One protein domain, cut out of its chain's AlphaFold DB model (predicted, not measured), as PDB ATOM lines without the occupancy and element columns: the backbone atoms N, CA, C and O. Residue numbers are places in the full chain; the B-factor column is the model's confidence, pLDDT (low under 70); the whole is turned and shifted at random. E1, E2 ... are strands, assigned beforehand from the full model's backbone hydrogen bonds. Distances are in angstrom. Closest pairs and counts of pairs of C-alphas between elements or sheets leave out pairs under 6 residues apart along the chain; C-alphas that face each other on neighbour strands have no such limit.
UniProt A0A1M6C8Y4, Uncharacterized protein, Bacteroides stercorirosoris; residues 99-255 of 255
ATOM      1  N   GLN A  99       1.673 -26.236 -44.355       94.88
ATOM      2  CA  GLN A  99       2.134 -25.406 -43.251       94.88
ATOM      3  C   GLN A  99       2.598 -26.291 -42.083       94.88
ATOM      4  O   GLN A  99       1.842 -27.148 -41.621       94.88
ATOM      5  N   ASN A 100       3.805 -26.051 -41.562       95.12
ATOM      6  CA  ASN A 100       4.248 -26.653 -40.303       95.12
ATOM      7  C   ASN A 100       3.491 -26.000 -39.130       95.12
ATOM      8  O   ASN A 100       3.533 -24.781 -38.963       95.12
ATOM      9  N   VAL A 101       2.766 -26.815 -38.362       95.00
ATOM     10  CA  VAL A 101       2.043 -26.396 -37.153       95.00
ATOM     11  C   VAL A 101       2.951 -26.473 -35.928       95.00
ATOM     12  O   VAL A 101       2.870 -25.611 -35.058       95.00
ATOM     13  N   GLY A 102       3.806 -27.491 -35.870       95.00
ATOM     14  CA  GLY A 102       4.821 -27.674 -34.843       95.00
ATOM     15  C   GLY A 102       5.657 -28.928 -35.101       95.00
ATOM     16  O   GLY A 102       5.185 -29.893 -35.710       95.00
ATOM     17  N   THR A 103       6.901 -28.900 -34.627       96.38
ATOM     18  CA  THR A 103       7.830 -30.032 -34.649       96.38
ATOM     19  C   THR A 103       8.363 -30.229 -33.245       96.38
ATOM     20  O   THR A 103       8.862 -29.276 -32.651       96.38
ATOM     21  N   TRP A 104       8.302 -31.463 -32.758       97.31
ATOM     22  CA  TRP A 104       8.719 -31.810 -31.408       97.31
ATOM     23  C   TRP A 104       9.614 -33.038 -31.411       97.31
ATOM     24  O   TRP A 104       9.491 -33.914 -32.275       97.31
ATOM     25  N   LYS A 105      10.506 -33.104 -30.427       96.25
ATOM     26  CA  LYS A 105      11.382 -34.255 -30.195       96.25
ATOM     27  C   LYS A 105      11.207 -34.750 -28.774       96.25
ATOM     28  O   LYS A 105      10.917 -33.976 -27.870       96.25
ATOM     29  N   GLY A 106      11.447 -36.030 -28.560       92.94
ATOM     30  CA  GLY A 106      11.447 -36.560 -27.211       92.94
ATOM     31  C   GLY A 106      11.628 -38.056 -27.195       92.94
ATOM     32  O   GLY A 106      12.424 -38.588 -27.971       92.94
ATOM     33  N   LYS A 107      10.921 -38.715 -26.282       87.12
ATOM     34  CA  LYS A 107      11.065 -40.147 -26.056       87.12
ATOM     35  C   LYS A 107       9.730 -40.863 -26.069       87.12
ATOM     36  O   LYS A 107       8.734 -40.326 -25.579       87.12
ATOM     37  N   THR A 108       9.739 -42.065 -26.630       82.75
ATOM     38  CA  THR A 108       8.648 -43.023 -26.467       82.75
ATOM     39  C   THR A 108       8.655 -43.598 -25.048       82.75
ATOM     40  O   THR A 108       9.626 -43.425 -24.306       82.75
ATOM     41  N   PHE A 109       7.597 -44.318 -24.680       73.00
ATOM     42  CA  PHE A 109       7.524 -45.099 -23.440       73.00
ATOM     43  C   PHE A 109       8.695 -46.106 -23.328       73.00
ATOM     44  O   PHE A 109       9.293 -46.273 -22.272       73.00
ATOM     45  N   SER A 110       9.138 -46.699 -24.447       71.75
ATOM     46  CA  SER A 110      10.300 -47.605 -24.494       71.75
ATOM     47  C   SER A 110      11.643 -46.898 -24.260       71.75
ATOM     48  O   SER A 110      12.683 -47.547 -24.154       71.75
ATOM     49  N   GLY A 111      11.641 -45.564 -24.169       75.81
ATOM     50  CA  GLY A 111      12.830 -44.736 -23.994       75.81
ATOM     51  C   GLY A 111      13.552 -44.388 -25.298       75.81
ATOM     52  O   GLY A 111      14.587 -43.707 -25.242       75.81
ATOM     53  N   ASP A 112      13.008 -44.803 -26.445       84.00
ATOM     54  CA  ASP A 112      13.566 -44.541 -27.769       84.00
ATOM     55  C   ASP A 112      13.359 -43.084 -28.171       84.00
ATOM     56  O   ASP A 112      12.324 -42.472 -27.903       84.00
ATOM     57  N   ASN A 113      14.352 -42.509 -28.846       92.38
ATOM     58  CA  ASN A 113      14.229 -41.148 -29.348       92.38
ATOM     59  C   ASN A 113      13.213 -41.108 -30.493       92.38
ATOM     60  O   ASN A 113      13.369 -41.807 -31.492       92.38
ATOM     61  N   CYS A 114      12.233 -40.219 -30.388       92.06
ATOM     62  CA  CYS A 114      11.233 -39.992 -31.422       92.06
ATOM     63  C   CYS A 114      11.127 -38.504 -31.768       92.06
ATOM     64  O   CYS A 114      11.585 -37.616 -31.039       92.06
ATOM     65  N   SER A 115      10.576 -38.226 -32.944       96.69
ATOM     66  CA  SER A 115      10.481 -36.877 -33.489       96.69
ATOM     67  C   SER A 115       9.297 -36.808 -34.436       96.69
ATOM     68  O   SER A 115       9.234 -37.585 -35.389       96.69
ATOM     69  N   TYR A 116       8.386 -35.867 -34.201       97.38
ATOM     70  CA  TYR A 116       7.160 -35.738 -34.984       97.38
ATOM     71  C   TYR A 116       6.926 -34.300 -35.435       97.38
ATOM     72  O   TYR A 116       7.243 -33.350 -34.722       97.38
ATOM     73  N   THR A 117       6.344 -34.141 -36.622       97.69
ATOM     74  CA  THR A 117       5.933 -32.846 -37.175       97.69
ATOM     75  C   THR A 117       4.456 -32.878 -37.535       97.69
ATOM     76  O   THR A 117       4.037 -33.682 -38.368       97.69
ATOM     77  N   LEU A 118       3.665 -31.980 -36.944       97.81
ATOM     78  CA  LEU A 118       2.269 -31.787 -37.319       97.81
ATOM     79  C   LEU A 118       2.192 -30.815 -38.500       97.81
ATOM     80  O   LEU A 118       2.623 -29.664 -38.430       97.81
ATOM     81  N   LEU A 119       1.613 -31.290 -39.592       97.38
ATOM     82  CA  LEU A 119       1.467 -30.580 -40.851       97.38
ATOM     83  C   LEU A 119      -0.004 -30.245 -41.075       97.38
ATOM     84  O   LEU A 119      -0.883 -31.068 -40.826       97.38
ATOM     85  N   LYS A 120      -0.270 -29.049 -41.592       97.25
ATOM     86  CA  LYS A 120      -1.591 -28.630 -42.054       97.25
ATOM     87  C   LYS A 120      -1.526 -28.337 -43.543       97.25
ATOM     88  O   LYS A 120      -0.783 -27.455 -43.965       97.25
ATOM     89  N   HIS A 121      -2.322 -29.033 -44.335       94.75
ATOM     90  CA  HIS A 121      -2.428 -28.759 -45.759       94.75
ATOM     91  C   HIS A 121      -3.074 -27.383 -45.981       94.75
ATOM     92  O   HIS A 121      -4.100 -27.053 -45.375       94.75
ATOM     93  N   ILE A 122      -2.454 -26.544 -46.812       92.56
ATOM     94  CA  ILE A 122      -2.867 -25.139 -46.967       92.56
ATOM     95  C   ILE A 122      -4.211 -25.037 -47.699       92.56
ATOM     96  O   ILE A 122      -5.005 -24.142 -47.411       92.56
ATOM     97  N   THR A 123      -4.479 -25.972 -48.612       89.88
ATOM     98  CA  THR A 123      -5.606 -25.893 -49.548       89.88
ATOM     99  C   THR A 123      -6.928 -26.347 -48.931       89.88
ATOM    100  O   THR A 123      -7.935 -25.657 -49.060       89.88
ATOM    101  N   ASP A 124      -6.940 -27.494 -48.249       91.06
ATOM    102  CA  ASP A 124      -8.158 -28.084 -47.663       91.06
ATOM    103  C   ASP A 124      -8.179 -28.042 -46.126       91.06
ATOM    104  O   ASP A 124      -9.197 -28.355 -45.508       91.06
ATOM    105  N   GLY A 125      -7.084 -27.618 -45.488       92.56
ATOM    106  CA  GLY A 125      -6.982 -27.528 -44.035       92.56
ATOM    107  C   GLY A 125      -6.906 -28.873 -43.314       92.56
ATOM    108  O   GLY A 125      -7.041 -28.881 -42.087       92.56
ATOM    109  N   THR A 126      -6.704 -29.980 -44.034       94.81
ATOM    110  CA  THR A 126      -6.469 -31.305 -43.443       94.81
ATOM    111  C   THR A 126      -5.151 -31.336 -42.677       94.81
ATOM    112  O   THR A 126      -4.247 -30.532 -42.922       94.81
ATOM    113  N   PHE A 127      -5.052 -32.239 -41.703       97.50
ATOM    114  CA  PHE A 127      -3.868 -32.376 -40.863       97.50
ATOM    115  C   PHE A 127      -3.213 -33.728 -41.102       97.50
ATOM    116  O   PHE A 127      -3.906 -34.727 -41.277       97.50
ATOM    117  N   LYS A 128      -1.884 -33.759 -41.047       97.56
ATOM    118  CA  LYS A 128      -1.093 -34.990 -41.064       97.56
ATOM    119  C   LYS A 128      -0.007 -34.927 -40.005       97.56
ATOM    120  O   LYS A 128       0.547 -33.856 -39.768       97.56
ATOM    121  N   LEU A 129       0.328 -36.061 -39.408       97.62
ATOM    122  CA  LEU A 129       1.489 -36.188 -38.538       97.62
ATOM    123  C   LEU A 129       2.584 -36.924 -39.300       97.62
ATOM    124  O   LEU A 129       2.349 -38.005 -39.828       97.62
ATOM    125  N   ARG A 130       3.775 -36.340 -39.365       97.38
ATOM    126  CA  ARG A 130       4.960 -37.000 -39.908       97.38
ATOM    127  C   ARG A 130       5.837 -37.482 -38.764       97.38
ATOM    128  O   ARG A 130       6.215 -36.666 -37.927       97.38
ATOM    129  N   GLU A 131       6.210 -38.753 -38.765       96.06
ATOM    130  CA  GLU A 131       7.342 -39.243 -37.981       96.06
ATOM    131  C   GLU A 131       8.637 -38.914 -38.734       96.06
ATOM    132  O   GLU A 131       8.845 -39.348 -39.863       96.06
ATOM    133  N   ASN A 132       9.506 -38.099 -38.144       95.44
ATOM    134  CA  ASN A 132      10.649 -37.524 -38.855       95.44
ATOM    135  C   ASN A 132      11.801 -38.526 -39.068       95.44
ATOM    136  O   ASN A 132      12.593 -38.336 -39.985       95.44
ATOM    137  N   SER A 133      11.911 -39.564 -38.234       91.50
ATOM    138  CA  SER A 133      12.929 -40.626 -38.338       91.50
ATOM    139  C   SER A 133      12.692 -41.532 -39.545       91.50
ATOM    140  O   SER A 133      13.621 -41.834 -40.287       91.50
ATOM    141  N   THR A 134      11.445 -41.960 -39.740       91.06
ATOM    142  CA  THR A 134      11.041 -42.912 -40.787       91.06
ATOM    143  C   THR A 134      10.413 -42.230 -42.002       91.06
ATOM    144  O   THR A 134      10.237 -42.855 -43.044       91.06
ATOM    145  N   ASN A 135      10.068 -40.945 -41.876       91.56
ATOM    146  CA  ASN A 135       9.260 -40.180 -42.824       91.56
ATOM    147  C   ASN A 135       7.849 -40.767 -43.047       91.56
ATOM    148  O   ASN A 135       7.200 -40.466 -44.051       91.56
ATOM    149  N   THR A 136       7.364 -41.582 -42.106       93.31
ATOM    150  CA  THR A 136       5.999 -42.121 -42.120       93.31
ATOM    151  C   THR A 136       4.996 -40.992 -41.915       93.31
ATOM    152  O   THR A 136       5.221 -40.082 -41.112       93.31
ATOM    153  N   ILE A 137       3.888 -41.024 -42.658       95.56
ATOM    154  CA  ILE A 137       2.849 -39.996 -42.619       95.56
ATOM    155  C   ILE A 137       1.533 -40.631 -42.187       95.56
ATOM    156  O   ILE A 137       1.032 -41.541 -42.842       95.56
ATOM    157  N   PHE A 138       0.952 -40.073 -41.135       95.50
ATOM    158  CA  PHE A 138      -0.339 -40.463 -40.595       95.50
ATOM    159  C   PHE A 138      -1.374 -39.381 -40.881       95.50
ATOM    160  O   PHE A 138      -1.108 -38.186 -40.716       95.50
ATOM    161  N   GLU A 139      -2.575 -39.788 -41.280       96.19
ATOM    162  CA  GLU A 139      -3.703 -38.866 -41.401       96.19
ATOM    163  C   GLU A 139      -4.158 -38.415 -40.012       96.19
ATOM    164  O   GLU A 139      -4.181 -39.204 -39.068       96.19
ATOM    165  N   CYS A 140      -4.526 -37.141 -39.868       94.94
ATOM    166  CA  CYS A 140      -4.957 -36.586 -38.591       94.94
ATOM    167  C   CYS A 140      -6.311 -35.891 -38.680       94.94
ATOM    168  O   CYS A 140      -6.579 -35.068 -39.557       94.94
ATOM    169  N   THR A 141      -7.162 -36.143 -37.689       91.56
ATOM    170  CA  THR A 141      -8.417 -35.415 -37.498       91.56
ATOM    171  C   THR A 141      -8.315 -34.485 -36.302       91.56
ATOM    172  O   THR A 141      -8.248 -34.913 -35.151       91.56
ATOM    173  N   LYS A 142      -8.346 -33.177 -36.574       94.44
ATOM    174  CA  LYS A 142      -8.434 -32.148 -35.538       94.44
ATOM    175  C   LYS A 142      -9.801 -32.200 -34.860       94.44
ATOM    176  O   LYS A 142     -10.831 -32.087 -35.526       94.44
ATOM    177  N   ARG A 143      -9.819 -32.265 -33.531       86.81
ATOM    178  CA  ARG A 143     -11.044 -32.276 -32.726       86.81
ATOM    179  C   ARG A 143     -10.951 -31.278 -31.580       86.81
ATOM    180  O   ARG A 143      -9.890 -31.065 -31.005       86.81
ATOM    181  N   SER A 144     -12.082 -30.655 -31.261       88.19
ATOM    182  CA  SER A 144     -12.236 -29.858 -30.045       88.19
ATOM    183  C   SER A 144     -13.026 -30.655 -29.014       88.19
ATOM    184  O   SER A 144     -14.053 -31.253 -29.352       88.19
ATOM    185  N   ILE A 145     -12.543 -30.665 -27.776       78.69
ATOM    186  CA  ILE A 145     -13.192 -31.321 -26.641       78.69
ATOM    187  C   ILE A 145     -14.535 -30.643 -26.364       78.69
ATOM    188  O   ILE A 145     -14.587 -29.431 -26.131       78.69
ATOM    189  N   LYS A 146     -15.630 -31.411 -26.396       76.75
ATOM    190  CA  LYS A 146     -16.985 -30.875 -26.200       76.75
ATOM    191  C   LYS A 146     -17.373 -30.905 -24.729       76.75
ATOM    192  O   LYS A 146     -17.906 -29.909 -24.235       76.75
ATOM    193  N   ASN A 147     -17.048 -32.001 -24.048       67.69
ATOM    194  CA  ASN A 147     -17.240 -32.184 -22.615       67.69
ATOM    195  C   ASN A 147     -15.934 -32.636 -21.970       67.69
ATOM    196  O   ASN A 147     -15.160 -33.377 -22.571       67.69
ATOM    197  N   SER A 148     -15.701 -32.232 -20.723       63.16
ATOM    198  CA  SER A 148     -14.508 -32.658 -19.984       63.16
ATOM    199  C   SER A 148     -14.453 -34.169 -19.777       63.16
ATOM    200  O   SER A 148     -13.382 -34.708 -19.568       63.16
ATOM    201  N   THR A 149     -15.582 -34.865 -19.856       59.50
ATOM    202  CA  THR A 149     -15.686 -36.321 -19.698       59.50
ATOM    203  C   THR A 149     -15.497 -37.094 -21.004       59.50
ATOM    204  O   THR A 149     -15.628 -38.311 -20.989       59.50
ATOM    205  N   ASP A 150     -15.246 -36.416 -22.134       55.19
ATOM    206  CA  ASP A 150     -15.099 -37.080 -23.438       55.19
ATOM    207  C   ASP A 150     -13.839 -37.967 -23.489       55.19
ATOM    208  O   ASP A 150     -13.826 -38.961 -24.206       55.19
ATOM    209  N   TYR A 151     -12.791 -37.595 -22.744       65.12
ATOM    210  CA  TYR A 151     -11.514 -38.305 -22.678       65.12
ATOM    211  C   TYR A 151     -10.945 -38.233 -21.257       65.12
ATOM    212  O   TYR A 151     -10.944 -37.161 -20.643       65.12
ATOM    213  N   TYR A 152     -10.421 -39.358 -20.777       63.66
ATOM    214  CA  TYR A 152      -9.669 -39.464 -19.528       63.66
ATOM    215  C   TYR A 152      -8.239 -39.868 -19.875       63.66
ATOM    216  O   TYR A 152      -8.027 -40.900 -20.510       63.66
ATOM    217  N   PHE A 153      -7.275 -39.039 -19.493       71.38
ATOM    218  CA  PHE A 153      -5.857 -39.263 -19.750       71.38
ATOM    219  C   PHE A 153      -5.139 -39.535 -18.439       71.38
ATOM    220  O   PHE A 153      -5.519 -38.995 -17.403       71.38
ATOM    221  N   VAL A 154      -4.073 -40.323 -18.487       69.94
ATOM    222  CA  VAL A 154      -3.157 -40.482 -17.355       69.94
ATOM    223  C   VAL A 154      -2.015 -39.484 -17.508       69.94
ATOM    224  O   VAL A 154      -1.500 -39.289 -18.616       69.94
ATOM    225  N   ASP A 155      -1.644 -38.814 -16.417       71.38
ATOM    226  CA  ASP A 155      -0.416 -38.030 -16.368       71.38
ATOM    227  C   ASP A 155       0.768 -38.933 -15.982       71.38
ATOM    228  O   ASP A 155       0.918 -39.275 -14.806       71.38
ATOM    229  N   PRO A 156       1.630 -39.310 -16.940       66.88
ATOM    230  CA  PRO A 156       2.768 -40.184 -16.678       66.88
ATOM    231  C   PRO A 156       3.867 -39.530 -15.831       66.88
ATOM    232  O   PRO A 156       4.820 -40.209 -15.472       66.88
ATOM    233  N   ASP A 157       3.811 -38.217 -15.579       73.69
ATOM    234  CA  ASP A 157       4.790 -37.530 -14.725       73.69
ATOM    235  C   ASP A 157       4.382 -37.548 -13.241       73.69
ATOM    236  O   ASP A 157       5.192 -37.224 -12.374       73.69
ATOM    237  N   ILE A 158       3.128 -37.905 -12.948       67.19
ATOM    238  CA  ILE A 158       2.544 -37.853 -11.599       67.19
ATOM    239  C   ILE A 158       2.023 -39.228 -11.159       67.19
ATOM    240  O   ILE A 158       1.959 -39.499  -9.961       67.19
ATOM    241  N   ALA A 159       1.624 -40.087 -12.101       61.97
ATOM    242  CA  ALA A 159       1.083 -41.401 -11.789       61.97
ATOM    243  C   ALA A 159       2.103 -42.267 -11.029       61.97
ATOM    244  O   ALA A 159       3.235 -42.448 -11.476       61.97
ATOM    245  N   ASP A 160       1.671 -42.817  -9.895       55.53
ATOM    246  CA  ASP A 160       2.440 -43.761  -9.082       55.53
ATOM    247  C   ASP A 160       1.640 -45.057  -8.927       55.53
ATOM    248  O   ASP A 160       0.490 -45.042  -8.471       55.53
ATOM    249  N   VAL A 161       2.306 -46.165  -9.264       49.28
ATOM    250  CA  VAL A 161       1.840 -47.560  -9.214       49.28
ATOM    251  C   VAL A 161       1.249 -47.972  -7.876       49.28
ATOM    252  O   VAL A 161       0.380 -48.840  -7.832       49.28
ATOM    253  N   ASN A 162       1.668 -47.325  -6.793       45.12
ATOM    254  CA  ASN A 162       1.293 -47.718  -5.444       45.12
ATOM    255  C   ASN A 162       0.321 -46.749  -4.763       45.12
ATOM    256  O   ASN A 162      -0.158 -47.059  -3.671       45.12
ATOM    257  N   VAL A 163       0.067 -45.563  -5.336       48.28
ATOM    258  CA  VAL A 163      -0.507 -44.453  -4.550       48.28
ATOM    259  C   VAL A 163      -1.576 -43.648  -5.284       48.28
ATOM    260  O   VAL A 163      -2.558 -43.256  -4.652       48.28
ATOM    261  N   ASN A 164      -1.422 -43.359  -6.582       51.94
ATOM    262  CA  ASN A 164      -2.349 -42.454  -7.262       51.94
ATOM    263  C   ASN A 164      -2.321 -42.618  -8.788       51.94
ATOM    264  O   ASN A 164      -1.316 -42.310  -9.433       51.94
ATOM    265  N   LEU A 165      -3.457 -43.004  -9.375       53.91
ATOM    266  CA  LEU A 165      -3.692 -42.781 -10.798       53.91
ATOM    267  C   LEU A 165      -3.961 -41.286 -10.992       53.91
ATOM    268  O   LEU A 165      -5.076 -40.808 -10.779       53.91
ATOM    269  N   ALA A 166      -2.930 -40.545 -11.394       62.44
ATOM    270  CA  ALA A 166      -3.016 -39.121 -11.695       62.44
ATOM    271  C   ALA A 166      -3.754 -38.872 -13.022       62.44
ATOM    272  O   ALA A 166      -3.188 -38.400 -14.009       62.44
ATOM    273  N   CYS A 167      -5.031 -39.243 -13.060       65.75
ATOM    274  CA  CYS A 167      -5.892 -39.032 -14.206       65.75
ATOM    275  C   CYS A 167      -6.269 -37.556 -14.320       65.75
ATOM    276  O   CYS A 167      -6.561 -36.883 -13.329       65.75
ATOM    277  N   PHE A 168      -6.325 -37.063 -15.550       67.62
ATOM    278  CA  PHE A 168      -6.799 -35.727 -15.843       67.62
ATOM    279  C   PHE A 168      -7.717 -35.714 -17.057       67.62
ATOM    280  O   PHE A 168      -7.680 -36.560 -17.954       67.62
ATOM    281  N   ASN A 169      -8.532 -34.670 -17.079       70.12
ATOM    282  CA  ASN A 169      -9.506 -34.418 -18.117       70.12
ATOM    283  C   ASN A 169      -9.127 -33.128 -18.830       70.12
ATOM    284  O   ASN A 169      -8.725 -32.139 -18.208       70.12
ATOM    285  N   LEU A 170      -9.309 -33.108 -20.145       74.62
ATOM    286  CA  LEU A 170      -9.112 -31.885 -20.906       74.62
ATOM    287  C   LEU A 170     -10.297 -30.937 -20.709       74.62
ATOM    288  O   LEU A 170     -11.460 -31.335 -20.650       74.62
ATOM    289  N   LYS A 171     -10.002 -29.637 -20.633       84.88
ATOM    290  CA  LYS A 171     -11.040 -28.604 -20.557       84.88
ATOM    291  C   LYS A 171     -11.829 -28.560 -21.866       84.88
ATOM    292  O   LYS A 171     -11.273 -28.732 -22.950       84.88
ATOM    293  N   LYS A 172     -13.122 -28.239 -21.773       85.38
ATOM    294  CA  LYS A 172     -13.948 -27.936 -22.948       85.38
ATOM    295  C   LYS A 172     -13.261 -26.883 -23.821       85.38
ATOM    296  O   LYS A 172     -12.806 -25.859 -23.320       85.38
ATOM    297  N   GLY A 173     -13.217 -27.135 -25.125       87.62
ATOM    298  CA  GLY A 173     -12.547 -26.277 -26.097       87.62
ATOM    299  C   GLY A 173     -11.078 -26.623 -26.349       87.62
ATOM    300  O   GLY A 173     -10.541 -26.159 -27.354       87.62
ATOM    301  N   ALA A 174     -10.446 -27.466 -25.519       87.81
ATOM    302  CA  ALA A 174      -9.105 -27.978 -25.798       87.81
ATOM    303  C   ALA A 174      -9.066 -28.658 -27.175       87.81
ATOM    304  O   ALA A 174     -10.054 -29.254 -27.614       87.81
ATOM    305  N   ILE A 175      -7.941 -28.525 -27.872       91.81
ATOM    306  CA  ILE A 175      -7.740 -29.095 -29.203       91.81
ATOM    307  C   ILE A 175      -6.881 -30.342 -29.067       91.81
ATOM    308  O   ILE A 175      -5.829 -30.288 -28.444       91.81
ATOM    309  N   ILE A 176      -7.316 -31.424 -29.700       88.94
ATOM    310  CA  ILE A 176      -6.551 -32.659 -29.866       88.94
ATOM    311  C   ILE A 176      -6.508 -33.033 -31.348       88.94
ATOM    312  O   ILE A 176      -7.324 -32.547 -32.144       88.94
ATOM    313  N   TYR A 177      -5.587 -33.918 -31.715       92.62
ATOM    314  CA  TYR A 177      -5.523 -34.496 -33.054       92.62
ATOM    315  C   TYR A 177      -5.548 -36.016 -32.942       92.62
ATOM    316  O   TYR A 177      -4.660 -36.601 -32.331       92.62
ATOM    317  N   ILE A 178      -6.577 -36.635 -33.515       88.44
ATOM    318  CA  ILE A 178      -6.663 -38.092 -33.636       88.44
ATOM    319  C   ILE A 178      -5.767 -38.489 -34.803       88.44
ATOM    320  O   ILE A 178      -5.965 -37.973 -35.902       88.44
ATOM    321  N   ILE A 179      -4.783 -39.339 -34.546       90.25
ATOM    322  CA  ILE A 179      -3.816 -39.851 -35.508       90.25
ATOM    323  C   ILE A 179      -4.307 -41.225 -35.955       90.25
ATOM    324  O   ILE A 179      -4.356 -42.145 -35.149       90.25
ATOM    325  N   HIS A 180      -4.689 -41.370 -37.217       85.44
ATOM    326  CA  HIS A 180      -5.313 -42.604 -37.693       85.44
ATOM    327  C   HIS A 180      -4.279 -43.686 -37.982       85.44
ATOM    328  O   HIS A 180      -3.287 -43.407 -38.661       85.44
ATOM    329  N   ASN A 181      -4.553 -44.918 -37.541       84.69
ATOM    330  CA  ASN A 181      -3.683 -46.088 -37.732       84.69
ATOM    331  C   ASN A 181      -2.230 -45.830 -37.298       84.69
ATOM    332  O   ASN A 181      -1.288 -46.070 -38.054       84.69
ATOM    333  N   PHE A 182      -2.068 -45.257 -36.109       84.25
ATOM    334  CA  PHE A 182      -0.780 -44.794 -35.612       84.25
ATOM    335  C   PHE A 182       0.129 -45.937 -35.157       84.25
ATOM    336  O   PHE A 182       1.319 -45.916 -35.453       84.25
ATOM    337  N   ASP A 183      -0.437 -46.931 -34.473       80.88
ATOM    338  CA  ASP A 183       0.287 -48.118 -34.018       80.88
ATOM    339  C   ASP A 183      -0.431 -49.394 -34.472       80.88
ATOM    340  O   ASP A 183      -1.598 -49.354 -34.880       80.88
ATOM    341  N   TYR A 184       0.263 -50.528 -34.439       74.00
ATOM    342  CA  TYR A 184      -0.281 -51.822 -34.832       74.00
ATOM    343  C   TYR A 184      -0.121 -52.846 -33.713       74.00
ATOM    344  O   TYR A 184       0.985 -53.295 -33.407       74.00
ATOM    345  N   ASP A 185      -1.251 -53.273 -33.154       66.81
ATOM    346  CA  ASP A 185      -1.290 -54.378 -32.212       66.81
ATOM    347  C   ASP A 185      -1.174 -55.701 -32.980       66.81
ATOM    348  O   ASP A 185      -2.083 -56.130 -33.700       66.81
ATOM    349  N   SER A 186      -0.026 -56.360 -32.823       64.75
ATOM    350  CA  SER A 186       0.256 -57.649 -33.456       64.75
ATOM    351  C   SER A 186      -0.547 -58.823 -32.880       64.75
ATOM    352  O   SER A 186      -0.737 -59.817 -33.584       64.75
ATOM    353  N   ILE A 187      -1.028 -58.713 -31.637       63.00
ATOM    354  CA  ILE A 187      -1.804 -59.745 -30.940       63.00
ATOM    355  C   ILE A 187      -3.249 -59.701 -31.433       63.00
ATOM    356  O   ILE A 187      -3.790 -60.723 -31.858       63.00
ATOM    357  N   GLU A 188      -3.861 -58.516 -31.431       60.91
ATOM    358  CA  GLU A 188      -5.229 -58.329 -31.927       60.91
ATOM    359  C   GLU A 188      -5.328 -58.198 -33.453       60.91
ATOM    360  O   GLU A 188      -6.431 -58.268 -34.001       60.91
ATOM    361  N   GLN A 189      -4.193 -58.026 -34.139       68.38
ATOM    362  CA  GLN A 189      -4.096 -57.745 -35.577       68.38
ATOM    363  C   GLN A 189      -4.914 -56.517 -35.993       68.38
ATOM    364  O   GLN A 189      -5.631 -56.526 -36.999       68.38
ATOM    365  N   LYS A 190      -4.830 -55.451 -35.195       67.62
ATOM    366  CA  LYS A 190      -5.583 -54.213 -35.413       67.62
ATOM    367  C   LYS A 190      -4.682 -53.001 -35.307       67.62
ATOM    368  O   LYS A 190      -3.806 -52.922 -34.452       67.62
ATOM    369  N   SER A 191      -4.957 -52.029 -36.165       72.50
ATOM    370  CA  SER A 191      -4.394 -50.697 -36.024       72.50
ATOM    371  C   SER A 191      -5.106 -49.937 -34.912       72.50
ATOM    372  O   SER A 191      -6.327 -50.016 -34.770       72.50
ATOM    373  N   MET A 192      -4.321 -49.194 -34.146       74.25
ATOM    374  CA  MET A 192      -4.774 -48.332 -33.069       74.25
ATOM    375  C   MET A 192      -4.579 -46.879 -33.475       74.25
ATOM    376  O   MET A 192      -3.552 -46.507 -34.052       74.25
ATOM    377  N   ASP A 193      -5.563 -46.046 -33.160       80.88
ATOM    378  CA  ASP A 193      -5.435 -44.612 -33.361       80.88
ATOM    379  C   ASP A 193      -4.591 -44.003 -32.239       80.88
ATOM    380  O   ASP A 193      -4.622 -44.443 -31.097       80.88
ATOM    381  N   GLY A 194      -3.828 -42.966 -32.554       81.88
ATOM    382  CA  GLY A 194      -3.166 -42.125 -31.570       81.88
ATOM    383  C   GLY A 194      -4.008 -40.893 -31.239       81.88
ATOM    384  O   GLY A 194      -4.839 -40.447 -32.026       81.88
ATOM    385  N   ILE A 195      -3.750 -40.266 -30.101       86.75
ATOM    386  CA  ILE A 195      -4.241 -38.934 -29.765       86.75
ATOM    387  C   ILE A 195      -3.054 -38.064 -29.397       86.75
ATOM    388  O   ILE A 195      -2.441 -38.231 -28.346       86.75
ATOM    389  N   LEU A 196      -2.781 -37.089 -30.256       91.62
ATOM    390  CA  LEU A 196      -1.840 -36.015 -29.990       91.62
ATOM    391  C   LEU A 196      -2.536 -34.924 -29.174       91.62
ATOM    392  O   LEU A 196      -3.505 -34.303 -29.631       91.62
ATOM    393  N   VAL A 197      -2.012 -34.674 -27.978       90.56
ATOM    394  CA  VAL A 197      -2.499 -33.677 -27.024       90.56
ATOM    395  C   VAL A 197      -1.439 -32.585 -26.859       90.56
ATOM    396  O   VAL A 197      -0.407 -32.827 -26.233       90.56
ATOM    397  N   PRO A 198      -1.667 -31.384 -27.416       91.69
ATOM    398  CA  PRO A 198      -0.833 -30.219 -27.159       91.69
ATOM    399  C   PRO A 198      -1.129 -29.601 -25.790       91.69
ATOM    400  O   PRO A 198      -2.292 -29.410 -25.422       91.69
ATOM    401  N   PHE A 199      -0.073 -29.211 -25.082       87.94
ATOM    402  CA  PHE A 199      -0.124 -28.497 -23.810       87.94
ATOM    403  C   PHE A 199       0.312 -27.033 -23.977       87.94
ATOM    404  O   PHE A 199       0.853 -26.617 -25.002       87.94
ATOM    405  N   SER A 200       0.002 -26.204 -22.978       81.94
ATOM    406  CA  SER A 200       0.207 -24.746 -23.033       81.94
ATOM    407  C   SER A 200       1.672 -24.307 -23.018       81.94
ATOM    408  O   SER A 200       1.975 -23.177 -23.381       81.94
ATOM    409  N   ASP A 201       2.564 -25.183 -22.578       82.75
ATOM    410  CA  ASP A 201       4.017 -25.016 -22.523       82.75
ATOM    411  C   ASP A 201       4.713 -25.435 -23.829       82.75
ATOM    412  O   ASP A 201       5.930 -25.593 -23.859       82.75
ATOM    413  N   ASN A 202       3.940 -25.593 -24.910       82.19
ATOM    414  CA  ASN A 202       4.377 -26.107 -26.208       82.19
ATOM    415  C   ASN A 202       4.820 -27.581 -26.188       82.19
ATOM    416  O   ASN A 202       5.219 -28.086 -27.235       82.19
ATOM    417  N   ASN A 203       4.685 -28.286 -25.061       89.69
ATOM    418  CA  ASN A 203       4.898 -29.726 -25.020       89.69
ATOM    419  C   ASN A 203       3.719 -30.458 -25.660       89.69
ATOM    420  O   ASN A 203       2.579 -29.980 -25.697       89.69
ATOM    421  N   VAL A 204       3.993 -31.658 -26.149       91.56
ATOM    422  CA  VAL A 204       2.994 -32.537 -26.747       91.56
ATOM    423  C   VAL A 204       3.136 -33.927 -26.152       91.56
ATOM    424  O   VAL A 204       4.241 -34.422 -25.944       91.56
ATOM    425  N   ARG A 205       2.004 -34.583 -25.911       89.00
ATOM    426  CA  ARG A 205       1.974 -36.012 -25.588       89.00
ATOM    427  C   ARG A 205       1.165 -36.763 -26.635       89.00
ATOM    428  O   ARG A 205       0.173 -36.233 -27.137       89.00
ATOM    429  N   ILE A 206       1.585 -37.982 -26.954       87.38
ATOM    430  CA  ILE A 206       0.810 -38.909 -27.784       87.38
ATOM    431  C   ILE A 206       0.320 -40.048 -26.891       87.38
ATOM    432  O   ILE A 206       1.111 -40.650 -26.173       87.38
ATOM    433  N   TYR A 207      -0.979 -40.327 -26.935       81.62
ATOM    434  CA  TYR A 207      -1.644 -41.454 -26.269       81.62
ATOM    435  C   TYR A 207      -2.169 -42.426 -27.331       81.62
ATOM    436  O   TYR A 207      -2.478 -41.961 -28.422       81.62
ATOM    437  N   LEU A 208      -2.307 -43.727 -27.061       75.56
ATOM    438  CA  LEU A 208      -2.960 -44.650 -28.007       75.56
ATOM    439  C   LEU A 208      -4.397 -44.932 -27.575       75.56
ATOM    440  O   LEU A 208      -4.649 -45.088 -26.388       75.56
ATOM    441  N   ASP A 209      -5.323 -44.992 -28.526       62.44
ATOM    442  CA  ASP A 209      -6.714 -45.410 -28.360       62.44
ATOM    443  C   ASP A 209      -6.811 -46.939 -28.406       62.44
ATOM    444  O   ASP A 209      -6.460 -47.565 -29.407       62.44
ATOM    445  N   MET A 210      -7.297 -47.544 -27.323       50.09
ATOM    446  CA  MET A 210      -7.624 -48.964 -27.238       50.09
ATOM    447  C   MET A 210      -9.094 -49.147 -26.884       50.09
ATOM    448  O   MET A 210      -9.574 -48.728 -25.830       50.09
ATOM    449  N   GLN A 211      -9.824 -49.866 -27.733       41.06
ATOM    450  CA  GLN A 211     -11.195 -50.255 -27.435       41.06
ATOM    451  C   GLN A 211     -11.241 -51.703 -26.941       41.06
ATOM    452  O   GLN A 211     -11.071 -52.634 -27.723       41.06
ATOM    453  N   ILE A 212     -11.541 -51.903 -25.654       36.12
ATOM    454  CA  ILE A 212     -11.747 -53.235 -25.068       36.12
ATOM    455  C   ILE A 212     -13.246 -53.439 -24.862       36.12
ATOM    456  O   ILE A 212     -13.881 -52.689 -24.118       36.12
ATOM    457  N   ASN A 213     -13.834 -54.456 -25.499       31.23
ATOM    458  CA  ASN A 213     -15.244 -54.835 -25.316       31.23
ATOM    459  C   ASN A 213     -16.238 -53.655 -25.434       31.23
ATOM    460  O   ASN A 213     -17.198 -53.551 -24.673       31.23
ATOM    461  N   GLY A 214     -15.999 -52.739 -26.377       29.08
ATOM    462  CA  GLY A 214     -16.872 -51.588 -26.639       29.08
ATOM    463  C   GLY A 214     -16.668 -50.382 -25.716       29.08
ATOM    464  O   GLY A 214     -17.296 -49.352 -25.948       29.08
ATOM    465  N   THR A 215     -15.775 -50.463 -24.724       34.16
ATOM    466  CA  THR A 215     -15.369 -49.316 -23.896       34.16
ATOM    467  C   THR A 215     -14.022 -48.786 -24.377       34.16
ATOM    468  O   THR A 215     -13.078 -49.553 -24.567       34.16
ATOM    469  N   THR A 216     -13.956 -47.482 -24.621       40.66
ATOM    470  CA  THR A 216     -12.770 -46.793 -25.137       40.66
ATOM    471  C   THR A 216     -11.869 -46.375 -23.981       40.66
ATOM    472  O   THR A 216     -12.308 -45.655 -23.083       40.66
ATOM    473  N   TYR A 217     -10.618 -46.810 -24.010       43.41
ATOM    474  CA  TYR A 217      -9.598 -46.487 -23.025       43.41
ATOM    475  C   TYR A 217      -8.310 -46.094 -23.754       43.41
ATOM    476  O   TYR A 217      -8.005 -46.645 -24.801       43.41
ATOM    477  N   TYR A 218      -7.520 -45.178 -23.203       52.84
ATOM    478  CA  TYR A 218      -6.300 -44.715 -23.869       52.84
ATOM    479  C   TYR A 218      -5.065 -45.263 -23.145       52.84
ATOM    480  O   TYR A 218      -4.850 -44.899 -21.990       52.84
ATOM    481  N   CYS A 219      -4.291 -46.165 -23.767       43.97
ATOM    482  CA  CYS A 219      -3.178 -46.860 -23.101       43.97
ATOM    483  C   CYS A 219      -1.916 -47.071 -23.932       43.97
ATOM    484  O   CYS A 219      -1.741 -46.526 -25.014       43.97
ATOM    485  N   ASN A 220      -1.015 -47.812 -23.304       41.28
ATOM    486  CA  ASN A 220       0.412 -47.852 -23.447       41.28
ATOM    487  C   ASN A 220       0.840 -49.251 -23.893       41.28
ATOM    488  O   ASN A 220       0.461 -50.243 -23.273       41.28
ATOM    489  N   ASN A 221       1.690 -49.293 -24.916       34.66
ATOM    490  CA  ASN A 221       2.533 -50.435 -25.251       34.66
ATOM    491  C   ASN A 221       1.829 -51.729 -25.712       34.66
ATOM    492  O   ASN A 221       2.128 -52.811 -25.206       34.66
ATOM    493  N   GLY A 222       0.909 -51.635 -26.681       36.56
ATOM    494  CA  GLY A 222       0.386 -52.813 -27.397       36.56
ATOM    495  C   GLY A 222      -0.291 -53.871 -26.516       36.56
ATOM    496  O   GLY A 222      -0.444 -55.012 -26.935       36.56
ATOM    497  N   ASN A 223      -0.677 -53.501 -25.295       34.91
ATOM    498  CA  ASN A 223      -1.506 -54.291 -24.405       34.91
ATOM    499  C   ASN A 223      -2.593 -53.376 -23.826       34.91
ATOM    500  O   ASN A 223      -2.300 -52.236 -23.453       34.91
ATOM    501  N   PRO A 224      -3.850 -53.843 -23.758       37.75
ATOM    502  CA  PRO A 224      -4.970 -53.052 -23.276       37.75
ATOM    503  C   PRO A 224      -4.709 -52.390 -21.914       37.75
ATOM    504  O   PRO A 224      -4.144 -53.037 -21.032       37.75
ATOM    505  N   PRO A 225      -5.199 -51.154 -21.678       39.41
ATOM    506  CA  PRO A 225      -5.290 -50.612 -20.325       39.41
ATOM    507  C   PRO A 225      -6.137 -51.556 -19.505       39.41
ATOM    508  O   PRO A 225      -7.347 -51.666 -19.717       39.41
ATOM    509  N   ILE A 226      -5.525 -52.193 -18.521       40.72
ATOM    510  CA  ILE A 226      -6.286 -52.885 -17.503       40.72
ATOM    511  C   ILE A 226      -6.141 -52.094 -16.222       40.72
ATOM    512  O   ILE A 226      -5.378 -52.409 -15.327       40.72
ATOM    513  N   SER A 227      -6.861 -50.982 -16.202       42.94
ATOM    514  CA  SER A 227      -7.217 -50.264 -14.988       42.94
ATOM    515  C   SER A 227      -8.682 -49.862 -15.131       42.94
ATOM    516  O   SER A 227      -9.036 -48.743 -15.497       42.94
ATOM    517  N   ARG A 228      -9.567 -50.842 -14.908       40.59
ATOM    518  CA  ARG A 228     -11.015 -50.616 -14.859       40.59
ATOM    519  C   ARG A 228     -11.336 -49.939 -13.536       40.59
ATOM    520  O   ARG A 228     -11.137 -50.536 -12.486       40.59
ATOM    521  N   ILE A 229     -11.831 -48.711 -13.593       40.09
ATOM    522  CA  ILE A 229     -12.415 -48.036 -12.439       40.09
ATOM    523  C   ILE A 229     -13.892 -48.432 -12.388       40.09
ATOM    524  O   ILE A 229     -14.600 -48.323 -13.392       40.09
ATOM    525  N   ASN A 230     -14.355 -48.937 -11.251       45.00
ATOM    526  CA  ASN A 230     -15.761 -49.279 -11.080       45.00
ATOM    527  C   ASN A 230     -16.634 -48.041 -10.885       45.00
ATOM    528  O   ASN A 230     -16.154 -46.912 -10.798       45.00
ATOM    529  N   GLU A 231     -17.943 -48.255 -10.791       39.50
ATOM    530  CA  GLU A 231     -18.932 -47.188 -10.585       39.50
ATOM    531  C   GLU A 231     -18.679 -46.324  -9.334       39.50
ATOM    532  O   GLU A 231     -19.207 -45.219  -9.236       39.50
ATOM    533  N   ASN A 232     -17.827 -46.791  -8.416       38.56
ATOM    534  CA  ASN A 232     -17.466 -46.121  -7.171       38.56
ATOM    535  C   ASN A 232     -16.074 -45.473  -7.204       38.56
ATOM    536  O   ASN A 232     -15.604 -44.994  -6.173       38.56
ATOM    537  N   GLY A 233     -15.393 -45.452  -8.352       35.91
ATOM    538  CA  GLY A 233     -14.062 -44.851  -8.443       35.91
ATOM    539  C   GLY A 233     -12.918 -45.769  -7.993       35.91
ATOM    540  O   GLY A 233     -11.800 -45.288  -7.827       35.91
ATOM    541  N   VAL A 234     -13.166 -47.071  -7.796       39.00
ATOM    542  CA  VAL A 234     -12.173 -48.042  -7.300       39.00
ATOM    543  C   VAL A 234     -11.587 -48.864  -8.450       39.00
ATOM    544  O   VAL A 234     -12.318 -49.324  -9.323       39.00
ATOM    545  N   LEU A 235     -10.268 -49.059  -8.439       41.09
ATOM    546  CA  LEU A 235      -9.522 -49.853  -9.418       41.09
ATOM    547  C   LEU A 235      -9.809 -51.362  -9.258       41.09
ATOM    548  O   LEU A 235      -9.610 -51.898  -8.172       41.09
ATOM    549  N   GLU A 236     -10.258 -52.047 -10.316       38.41
ATOM    550  CA  GLU A 236     -10.724 -53.448 -10.255       38.41
ATOM    551  C   GLU A 236      -9.884 -54.492 -11.024       38.41
ATOM    552  O   GLU A 236      -9.994 -55.669 -10.694       38.41
ATOM    553  N   TYR A 237      -9.071 -54.143 -12.033       41.44
ATOM    554  CA  TYR A 237      -8.376 -55.142 -12.882       41.44
ATOM    555  C   TYR A 237      -6.952 -54.715 -13.295       41.44
ATOM    556  O   TYR A 237      -6.705 -53.514 -13.294       41.44
ATOM    557  N   TYR A 238      -6.091 -55.696 -13.662       44.31
ATOM    558  CA  TYR A 238      -4.643 -55.631 -14.007       44.31
ATOM    559  C   TYR A 238      -4.302 -56.316 -15.352       44.31
ATOM    560  O   TYR A 238      -5.074 -57.167 -15.783       44.31
ATOM    561  N   ASN A 239      -3.167 -55.934 -15.967       43.53
ATOM    562  CA  ASN A 239      -2.696 -56.157 -17.355       43.53
ATOM    563  C   ASN A 239      -3.008 -57.518 -18.025       43.53
ATOM    564  O   ASN A 239      -3.109 -58.556 -17.374       43.53
ATOM    565  N   SER A 240      -3.136 -57.529 -19.365       37.88
ATOM    566  CA  SER A 240      -3.509 -58.721 -20.163       37.88
ATOM    567  C   SER A 240      -2.445 -59.813 -20.132       37.88
ATOM    568  O   SER A 240      -2.744 -60.977 -20.395       37.88
ATOM    569  N   ASP A 241      -1.215 -59.438 -19.794       41.44
ATOM    570  CA  ASP A 241      -0.061 -60.314 -19.626       41.44
ATOM    571  C   ASP A 241       0.047 -60.921 -18.212       41.44
ATOM    572  O   ASP A 241       0.964 -61.699 -17.945       41.44
ATOM    573  N   GLY A 242      -0.884 -60.600 -17.305       37.09
ATOM    574  CA  GLY A 242      -0.879 -61.080 -15.922       37.09
ATOM    575  C   GLY A 242       0.170 -60.414 -15.027       37.09
ATOM    576  O   GLY A 242       0.404 -60.894 -13.914       37.09
ATOM    577  N   SER A 243       0.808 -59.333 -15.486       40.47
ATOM    578  CA  SER A 243       1.711 -58.537 -14.658       40.47
ATOM    579  C   SER A 243       0.938 -57.633 -13.691       40.47
ATOM    580  O   SER A 243      -0.155 -57.142 -13.980       40.47
ATOM    581  N   ASN A 244       1.533 -57.409 -12.519       38.66
ATOM    582  CA  ASN A 244       1.010 -56.499 -11.497       38.66
ATOM    583  C   ASN A 244       1.587 -55.082 -11.627       38.66
ATOM    584  O   ASN A 244       1.310 -54.250 -10.767       38.66
ATOM    585  N   ASP A 245       2.390 -54.823 -12.663       37.38
ATOM    586  CA  ASP A 245       3.114 -53.569 -12.848       37.38
ATOM    587  C   ASP A 245       2.278 -52.639 -13.729       37.38
ATOM    588  O   ASP A 245       2.140 -52.874 -14.930       37.38
ATOM    589  N   PRO A 246       1.658 -51.593 -13.177       38.34
ATOM    590  CA  PRO A 246       0.787 -50.761 -13.974       38.34
ATOM    591  C   PRO A 246       1.615 -49.852 -14.890       38.34
ATOM    592  O   PRO A 246       2.536 -49.154 -14.465       38.34
ATOM    593  N   VAL A 247       1.292 -49.889 -16.183       41.41
ATOM    594  CA  VAL A 247       2.086 -49.255 -17.239       41.41
ATOM    595  C   VAL A 247       1.438 -47.912 -17.605       41.41
ATOM    596  O   VAL A 247       0.595 -47.826 -18.491       41.41
ATOM    597  N   TYR A 248       1.795 -46.842 -16.887       49.59
ATOM    598  CA  TYR A 248       1.108 -45.531 -16.937       49.59
ATOM    599  C   TYR A 248       1.581 -44.546 -18.007       49.59
ATOM    600  O   TYR A 248       1.231 -43.363 -17.971       49.59
ATOM    601  N   GLU A 249       2.422 -44.975 -18.932       55.44
ATOM    602  CA  GLU A 249       3.109 -44.043 -19.815       55.44
ATOM    603  C   GLU A 249       2.239 -43.659 -21.020       55.44
ATOM    604  O   GLU A 249       1.572 -44.478 -21.646       55.44
ATOM    605  N   CYS A 250       2.217 -42.372 -21.367       68.50
ATOM    606  CA  CYS A 250       1.783 -41.986 -22.704       68.50
ATOM    607  C   CYS A 250       2.787 -42.550 -23.724       68.50
ATOM    608  O   CYS A 250       3.977 -42.625 -23.417       68.50
ATOM    609  N   TYR A 251       2.344 -42.865 -24.945       76.25
ATOM    610  CA  TYR A 251       3.211 -43.419 -25.988       76.25
ATOM    611  C   TYR A 251       4.477 -42.588 -26.207       76.25
ATOM    612  O   TYR A 251       5.557 -43.159 -26.315       76.25
ATOM    613  N   ALA A 252       4.356 -41.255 -26.257       81.25
ATOM    614  CA  ALA A 252       5.502 -40.360 -26.392       81.25
ATOM    615  C   ALA A 252       5.327 -39.046 -25.624       81.25
ATOM    616  O   ALA A 252       4.252 -38.436 -25.657       81.25
ATOM    617  N   LYS A 253       6.420 -38.587 -25.001       86.81
ATOM    618  CA  LYS A 253       6.577 -37.249 -24.408       86.81
ATOM    619  C   LYS A 253       7.459 -36.415 -25.328       86.81
ATOM    620  O   LYS A 253       8.581 -36.827 -25.620       86.81
ATOM    621  N   LEU A 254       6.953 -35.275 -25.793       89.38
ATOM    622  CA  LEU A 254       7.586 -34.460 -26.826       89.38
ATOM    623  C   LEU A 254       7.708 -32.993 -26.381       89.38
ATOM    624  O   LEU A 254       6.780 -32.447 -25.777       89.38
ATOM    625  N   HIS A 255       8.839 -32.373 -26.724       90.06
ATOM    626  CA  HIS A 255       9.249 -31.012 -26.363       90.06
ATOM    627  C   HIS A 255       9.607 -30.181 -27.599       90.06
ATOM    628  O   HIS A 255      10.111 -30.775 -28.590       90.06
TER     629      HIS A 255
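This is residues 99 to 255 of the 255 residues of an uncharacterized protein of Bacteroides stercorirosoris (UniProt A0A1M6C8Y4). This is a small closed barrel of eight antiparallel strands, E1, E2, E3, E4, E7, E8, E9 and E11 round the ring, with the very short E11 closing it between E9 and E1. E10 pairs onto E9 outside the ring, the small hairpin of E5 and E6 sits beside E10 with E5 near it, and a long loop stretch, residues 220 to 251, links E10 to E11. The printed part has 157 residues, with eleven named strands, E1 to E11 in order, and no named helix; the class is all strand, though under half of the residues, 75, are in named elements. The whole is compact, with a radius of gyration of the C-alphas of 15.7 A and spans of 48 by 33 by 29 A.

Find C-alpha 99 at (2.134, -25.406, -43.251); from there E1 runs 25.2 A to residue 108 and bends by 56 degrees at residue 105. Next come E2, residues 113 to 121, 26.5 A long, E3, residues 127 to 131, and E4, residues 137 to 144, 22.1 A long. The short E5, residues 152 to 154, and E6, residues 167 to 169, follow. E7 begins at C-alpha 175, (-7.740, -29.095, -29.203), runs 26.3 A to residue 185 and bends by 56 degrees at residue 180. Then read E8, residues 190 to 198, 25.8 A; E9, residues 204 to 212, 25.5 A; E10, residues 215 to 219; and E11, residues 252 to 254, ending at C-alpha 254, (7.586, -34.460, -26.826).

E1 to E4 form a meander, each strand the antiparallel neighbour of the one before: look at N 101 and O 118, 2.9 A, N 117 and O 130, 2.8 A, and N 129 and O 138, 2.9 A. E4 is staggered, pairing with E3 over residues 137 to 140 and with E7 over 140 to 144, where N 141 and O 178 are 2.8 A apart. E7 to E10 are a second meander, with N 179 and O 194 at 2.8 A, N 195 and O 207 at 2.7 A, and N 210 and O 217 at 2.8 A. E10 and E11 lie on the same side of E9, E11 with N 204 and O 254 at 2.9 A. E11 and E1 close the ring, with N 253 and O 107 at 3.0 A. In the hairpin of E5 and E6, N 153 and O 168 are 2.9 A apart.

The C-alphas farthest apart, those of Thr 123 and Asn 162, are 49.7 A apart. The printed part has no cut; its long links are E5 to E6 and E10 to E11. Mean pLDDT of the printed part is 71.3, and 67 residues are under 70, among them residues 209 to 250.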